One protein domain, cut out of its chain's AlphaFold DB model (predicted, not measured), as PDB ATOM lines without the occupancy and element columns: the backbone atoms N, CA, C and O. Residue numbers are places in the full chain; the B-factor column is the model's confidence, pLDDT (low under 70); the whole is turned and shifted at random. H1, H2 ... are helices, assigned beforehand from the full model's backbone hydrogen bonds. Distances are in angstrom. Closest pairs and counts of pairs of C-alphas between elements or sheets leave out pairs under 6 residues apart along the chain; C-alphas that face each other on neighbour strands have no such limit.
ATOM      1  N   PHE A   9     203.734 170.361 185.252       73.38
ATOM      2  CA  PHE A   9     203.363 171.745 184.988       73.38
ATOM      3  C   PHE A   9     203.855 172.122 183.591       73.38
ATOM      4  O   PHE A   9     205.054 172.099 183.322       73.38
ATOM      5  N   LEU A  10     202.915 172.420 182.697       76.56
ATOM      6  CA  LEU A  10     203.219 172.867 181.347       76.56
ATOM      7  C   LEU A  10     203.666 174.329 181.370       76.56
ATOM      8  O   LEU A  10     203.044 175.176 182.013       76.56
ATOM      9  N   THR A  11     204.735 174.638 180.640       86.81
ATOM     10  CA  THR A  11     205.091 176.024 180.330       86.81
ATOM     11  C   THR A  11     204.002 176.636 179.451       86.81
ATOM     12  O   THR A  11     203.433 175.939 178.612       86.81
ATOM     13  N   LYS A  12     203.748 177.946 179.593       89.19
ATOM     14  CA  LYS A  12     202.744 178.681 178.802       89.19
ATOM     15  C   LYS A  12     202.811 178.351 177.306       89.19
ATOM     16  O   LYS A  12     201.787 178.038 176.724       89.19
ATOM     17  N   GLY A  13     204.011 178.345 176.718       88.69
ATOM     18  CA  GLY A  13     204.184 178.041 175.294       88.69
ATOM     19  C   GLY A  13     203.666 176.657 174.899       88.69
ATOM     20  O   GLY A  13     202.960 176.540 173.911       88.69
ATOM     21  N   ILE A  14     203.936 175.625 175.706       86.31
ATOM     22  CA  ILE A  14     203.463 174.260 175.427       86.31
ATOM     23  C   ILE A  14     201.942 174.182 175.578       86.31
ATOM     24  O   ILE A  14     201.279 173.539 174.772       86.31
ATOM     25  N   MET A  15     201.386 174.847 176.594       88.81
ATOM     26  CA  MET A  15     199.936 174.909 176.782       88.81
ATOM     27  C   MET A  15     199.247 175.590 175.596       88.81
ATOM     28  O   MET A  15     198.272 175.054 175.081       88.81
ATOM     29  N   ASP A  16     199.766 176.738 175.151       86.88
ATOM     30  CA  ASP A  16     199.222 177.470 174.007       86.88
ATOM     31  C   ASP A  16     199.273 176.600 172.744       86.88
ATOM     32  O   ASP A  16     198.265 176.462 172.061       86.88
ATOM     33  N   THR A  17     200.406 175.940 172.478       88.56
ATOM     34  CA  THR A  17     200.551 175.025 171.338       88.56
ATOM     35  C   THR A  17     199.546 173.879 171.387       88.56
ATOM     36  O   THR A  17     198.873 173.630 170.390       88.56
ATOM     37  N   LEU A  18     199.402 173.211 172.536       90.12
ATOM     38  CA  LEU A  18     198.435 172.122 172.692       90.12
ATOM     39  C   LEU A  18     197.000 172.607 172.480       90.12
ATOM     40  O   LEU A  18     196.204 171.925 171.840       90.12
ATOM     41  N   LEU A  19     196.658 173.785 173.002       89.38
ATOM     42  CA  LEU A  19     195.320 174.342 172.843       89.38
ATOM     43  C   LEU A  19     195.033 174.681 171.376       89.38
ATOM     44  O   LEU A  19     193.961 174.344 170.875       89.38
ATOM     45  N   THR A  20     196.003 175.276 170.677       86.62
ATOM     46  CA  THR A  20     195.916 175.560 169.240       86.62
ATOM     47  C   THR A  20     195.789 174.282 168.411       86.62
ATOM     48  O   THR A  20     195.021 174.250 167.453       86.62
ATOM     49  N   GLU A  21     196.492 173.210 168.776       88.12
ATOM     50  CA  GLU A  21     196.372 171.916 168.101       88.12
ATOM     51  C   GLU A  21     194.968 171.326 168.273       88.12
ATOM     52  O   GLU A  21     194.320 170.964 167.292       88.12
ATOM     53  N   VAL A  22     194.457 171.301 169.510       90.25
ATOM     54  CA  VAL A  22     193.100 170.820 169.806       90.25
ATOM     55  C   VAL A  22     192.055 171.632 169.041       90.25
ATOM     56  O   VAL A  22     191.156 171.052 168.427       90.25
ATOM     57  N   GLU A  23     192.178 172.958 169.040       88.69
ATOM     58  CA  GLU A  23     191.308 173.852 168.276       88.69
ATOM     59  C   GLU A  23     191.358 173.537 166.774       88.69
ATOM     60  O   GLU A  23     190.314 173.359 166.140       88.69
ATOM     61  N   GLY A  24     192.561 173.407 166.210       85.44
ATOM     62  CA  GLY A  24     192.769 173.060 164.806       85.44
ATOM     63  C   GLY A  24     192.136 171.718 164.436       85.44
ATOM     64  O   GLY A  24     191.440 171.621 163.422       85.44
ATOM     65  N   CYS A  25     192.294 170.696 165.280       86.31
ATOM     66  CA  CYS A  25     191.678 169.383 165.087       86.31
ATOM     67  C   CYS A  25     190.149 169.441 165.109       86.31
ATOM     68  O   CYS A  25     189.502 168.794 164.288       86.31
ATOM     69  N   LEU A  26     189.550 170.200 166.031       89.62
ATOM     70  CA  LEU A  26     188.094 170.343 166.092       89.62
ATOM     71  C   LEU A  26     187.558 171.094 164.870       89.62
ATOM     72  O   LEU A  26     186.582 170.653 164.264       89.62
ATOM     73  N   ASN A  27     188.225 172.174 164.467       89.25
ATOM     74  CA  ASN A  27     187.802 173.022 163.354       89.25
ATOM     75  C   ASN A  27     187.967 172.367 161.976       89.25
ATOM     76  O   ASN A  27     187.239 172.721 161.050       89.25
ATOM     77  N   THR A  28     188.888 171.410 161.834       85.06
ATOM     78  CA  THR A  28     189.123 170.660 160.585       85.06
ATOM     79  C   THR A  28     188.319 169.363 160.484       85.06
ATOM     80  O   THR A  28     188.309 168.728 159.427       85.06
ATOM     81  N   ARG A  29     187.635 168.946 161.554       86.12
ATOM     82  CA  ARG A  29     186.923 167.668 161.580       86.12
ATOM     83  C   ARG A  29     185.616 167.738 160.775       86.12
ATOM     84  O   ARG A  29     184.857 168.690 160.951       86.12
ATOM     85  N   PRO A  30     185.305 166.730 159.939       88.75
ATOM     86  CA  PRO A  30     184.031 166.677 159.230       88.75
ATOM     87  C   PRO A  30     182.861 166.560 160.217       88.75
ATOM     88  O   PRO A  30     182.892 165.741 161.139       88.75
ATOM     89  N   LEU A  31     181.828 167.382 160.021       87.75
ATOM     90  CA  LEU A  31     180.604 167.386 160.831       87.75
ATOM     91  C   LEU A  31     179.640 166.270 160.449       87.75
ATOM     92  O   LEU A  31     178.840 165.826 161.271       87.75
ATOM     93  N   THR A  32     179.707 165.830 159.198       84.50
ATOM     94  CA  THR A  32     178.899 164.741 158.665       84.50
ATOM     95  C   THR A  32     179.779 163.544 158.362       84.50
ATOM     96  O   THR A  32     180.947 163.684 157.995       84.50
ATOM     97  N   TYR A  33     179.206 162.350 158.494       82.19
ATOM     98  CA  TYR A  33     179.838 161.150 157.965       82.19
ATOM     99  C   TYR A  33     180.044 161.313 156.458       82.19
ATOM    100  O   TYR A  33     179.154 161.803 155.760       82.19
ATOM    101  N   GLN A  34     181.220 160.924 155.975       72.31
ATOM    102  CA  GLN A  34     181.539 160.950 154.559       72.31
ATOM    103  C   GLN A  34     181.833 159.533 154.087       72.31
ATOM    104  O   GLN A  34     182.745 158.878 154.593       72.31
ATOM    105  N   GLU A  35     181.041 159.075 153.123       76.56
ATOM    106  CA  GLU A  35     181.271 157.806 152.449       76.56
ATOM    107  C   GLU A  35     182.579 157.870 151.660       76.56
ATOM    108  O   GLU A  35     182.893 158.874 151.018       76.56
ATOM    109  N   ILE A  36     183.347 156.781 151.719       72.12
ATOM    110  CA  ILE A  36     184.695 156.692 151.141       72.12
ATOM    111  C   ILE A  36     184.657 156.963 149.628       72.12
ATOM    112  O   ILE A  36     185.553 157.618 149.108       72.12
ATOM    113  N   GLU A  37     183.591 156.534 148.950       70.75
ATOM    114  CA  GLU A  37     183.402 156.698 147.504       70.75
ATOM    115  C   GLU A  37     183.090 158.147 147.090       70.75
ATOM    116  O   GLU A  37     183.402 158.550 145.974       70.75
ATOM    117  N   MET A  38     182.520 158.961 147.986       62.53
ATOM    118  CA  MET A  38     182.157 160.359 147.701       62.53
ATOM    119  C   MET A  38     183.193 161.371 148.201       62.53
ATOM    120  O   MET A  38     182.982 162.583 148.092       62.53
ATOM    121  N   LYS A  39     184.313 160.893 148.754       64.62
ATOM    122  CA  LYS A  39     185.374 161.737 149.311       64.62
ATOM    123  C   LYS A  39     186.063 162.606 148.258       64.62
ATOM    124  O   LYS A  39     186.413 163.740 148.557       64.62
ATOM    125  N   ASP A  40     186.179 162.103 147.032       65.00
ATOM    126  CA  ASP A  40     186.838 162.818 145.932       65.00
ATOM    127  C   ASP A  40     185.896 163.793 145.206       65.00
ATOM    128  O   ASP A  40     186.343 164.643 144.440       65.00
ATOM    129  N   THR A  41     184.579 163.682 145.430       66.12
ATOM    130  CA  THR A  41     183.567 164.510 144.745       66.12
ATOM    131  C   THR A  41     183.069 165.670 145.607       66.12
ATOM    132  O   THR A  41     182.733 166.730 145.081       66.12
ATOM    133  N   PHE A  42     183.021 165.497 146.931       67.44
ATOM    134  CA  PHE A  42     182.519 166.512 147.852       67.44
ATOM    135  C   PHE A  42     183.499 166.741 148.997       67.44
ATOM    136  O   PHE A  42     184.020 165.797 149.574       67.44
ATOM    137  N   ASN A  43     183.701 167.994 149.392       73.62
ATOM    138  CA  ASN A  43     184.376 168.292 150.651       73.62
ATOM    139  C   ASN A  43     183.366 168.147 151.793       73.62
ATOM    140  O   ASN A  43     182.290 168.750 151.742       73.62
ATOM    141  N   ALA A  44     183.690 167.358 152.821       81.31
ATOM    142  CA  ALA A  44     182.870 167.337 154.026       81.31
ATOM    143  C   ALA A  44     182.815 168.727 154.661       81.31
ATOM    144  O   ALA A  44     183.827 169.416 154.769       81.31
ATOM    145  N   LEU A  45     181.628 169.102 155.135       84.50
ATOM    146  CA  LEU A  45     181.431 170.351 155.852       84.50
ATOM    147  C   LEU A  45     182.113 170.270 157.223       84.50
ATOM    148  O   LEU A  45     181.794 169.387 158.022       84.50
ATOM    149  N   ARG A  46     183.036 171.186 157.503       88.00
ATOM    150  CA  ARG A  46     183.745 171.315 158.785       88.00
ATOM    151  C   ARG A  46     183.262 172.572 159.519       88.00
ATOM    152  O   ARG A  46     182.736 173.481 158.876       88.00
ATOM    153  N   PRO A  47     183.464 172.691 160.845       90.06
ATOM    154  CA  PRO A  47     183.083 173.897 161.583       90.06
ATOM    155  C   PRO A  47     183.651 175.191 160.987       90.06
ATOM    156  O   PRO A  47     182.945 176.194 160.902       90.06
ATOM    157  N   ILE A  48     184.901 175.158 160.517       86.69
ATOM    158  CA  ILE A  48     185.556 176.327 159.917       86.69
ATOM    159  C   ILE A  48     184.891 176.777 158.606       86.69
ATOM    160  O   ILE A  48     184.911 177.964 158.282       86.69
ATOM    161  N   ASP A  49     184.233 175.865 157.882       84.81
ATOM    162  CA  ASP A  49     183.627 176.165 156.581       84.81
ATOM    163  C   ASP A  49     182.398 177.086 156.696       84.81
ATOM    164  O   ASP A  49     182.005 177.708 155.710       84.81
ATOM    165  N   PHE A  50     181.817 177.229 157.895       85.31
ATOM    166  CA  PHE A  50     180.766 178.220 158.164       85.31
ATOM    167  C   PHE A  50     181.296 179.653 158.252       85.31
ATOM    168  O   PHE A  50     180.558 180.592 157.963       85.31
ATOM    169  N   LEU A  51     182.554 179.822 158.663       83.50
ATOM    170  CA  LEU A  51     183.222 181.124 158.685       83.50
ATOM    171  C   LEU A  51     183.808 181.433 157.309       83.50
ATOM    172  O   LEU A  51     183.592 182.516 156.767       83.50
ATOM    173  N   GLN A  52     184.525 180.465 156.737       75.88
ATOM    174  CA  GLN A  52     185.114 180.570 155.413       75.88
ATOM    175  C   GLN A  52     185.093 179.210 154.720       75.88
ATOM    176  O   GLN A  52     185.870 178.313 155.042       75.88
ATOM    177  N   ARG A  53     184.203 179.080 153.737       75.50
ATOM    178  CA  ARG A  53     184.016 177.844 152.979       75.50
ATOM    179  C   ARG A  53     185.264 177.480 152.170       75.50
ATOM    180  O   ARG A  53     185.825 178.342 151.493       75.50
ATOM    181  N   ASP A  54     185.634 176.199 152.215       67.88
ATOM    182  CA  ASP A  54     186.782 175.608 151.511       67.88
ATOM    183  C   ASP A  54     188.131 176.226 151.913       67.88
ATOM    184  O   ASP A  54     189.023 176.397 151.083       67.88
ATOM    185  N   ILE A  55     188.298 176.594 153.187       71.88
ATOM    186  CA  ILE A  55     189.604 177.038 153.678       71.88
ATOM    187  C   ILE A  55     190.569 175.851 153.786       71.88
ATOM    188  O   ILE A  55     190.299 174.848 154.457       71.88
ATOM    189  N   GLU A  56     191.712 175.963 153.121       68.69
ATOM    190  CA  GLU A  56     192.786 174.984 153.211       68.69
ATOM    191  C   GLU A  56     193.697 175.357 154.387       68.69
ATOM    192  O   GLU A  56     194.392 176.374 154.361       68.69
ATOM    193  N   ILE A  57     193.634 174.569 155.465       63.00
ATOM    194  CA  ILE A  57     194.480 174.741 156.654       63.00
ATOM    195  C   ILE A  57     195.735 173.894 156.438       63.00
ATOM    196  O   ILE A  57     195.952 172.880 157.096       63.00
ATOM    197  N   THR A  58     196.546 174.272 155.458       58.25
ATOM    198  CA  THR A  58     197.931 173.812 155.382       58.25
ATOM    199  C   THR A  58     198.700 174.634 156.407       58.25
ATOM    200  O   THR A  58     198.651 175.868 156.376       58.25
ATOM    201  N   LEU A  59     199.357 173.976 157.371       50.69
ATOM    202  CA  LEU A  59     200.316 174.664 158.233       50.69
ATOM    203  C   LEU A  59     201.266 175.436 157.316       50.69
ATOM    204  O   LEU A  59     201.802 174.862 156.374       50.69
ATOM    205  N   LEU A  60     201.405 176.741 157.570       54.09
ATOM    206  CA  LEU A  60     202.292 177.663 156.860       54.09
ATOM    207  C   LEU A  60     203.757 177.292 157.134       54.09
ATOM    208  O   LEU A  60     204.511 178.054 157.736       54.09
ATOM    209  N   GLU A  61     204.161 176.098 156.727       44.06
ATOM    210  CA  GLU A  61     205.548 175.697 156.689       44.06
ATOM    211  C   GLU A  61     206.125 176.263 155.395       44.06
ATOM    212  O   GLU A  61     206.037 175.666 154.333       44.06
ATOM    213  N   ASN A  62     206.644 177.488 155.509       44.53
ATOM    214  CA  ASN A  62     207.583 178.090 154.567       44.53
ATOM    215  C   ASN A  62     207.225 177.899 153.084       44.53
ATOM    216  O   ASN A  62     208.026 177.373 152.318       44.53
TER     217      ASN A  62
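This is residues 9 to 62 of the 142 residues of an uncharacterized protein of Haemonchus contortus (UniProt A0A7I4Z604). With little regular structure, this is one long helix, H1, its last turn meeting a loose head of loops that holds the short helix H2. Beyond H1 the link loops out, residues 36 to 41 sticking out, and folds back to H2; residues 51 to 62 then trail away. The printed part has 54 residues, with two named helices, H1 then H2, and no named strand; the class is all helix, with 21 residues in named elements. It is loose, with a radius of gyration of the C-alphas of 14.3 A, and elongated, spanning 44 by 26 by 21 A.

H1, residues 12 to 28, measures 24.1 A from C-alpha 12 at (202.744, 178.681, 178.802) to C-alpha 28 at (189.123, 170.660, 160.585). H2, residues 47 to 50, ends with C-alpha 50 at (180.766, 178.220, 158.164).

H1 touches H2 with residues 26 to 28 alone; the closest C-alphas, of Asn 27 and Pro 47, are 5.1 A apart. In H1 every O i to N i+4 pair is within hydrogen-bond range; H2 is too short for such a pair.

The C-alphas farthest apart, of Phe 9 and Thr 41, are 45.4 A apart. The printed part has no cut. The link from H1 to H2, 18 residues, is long. The pLDDT is under 70 at residues 38 to 42, 54 and 56 to 62.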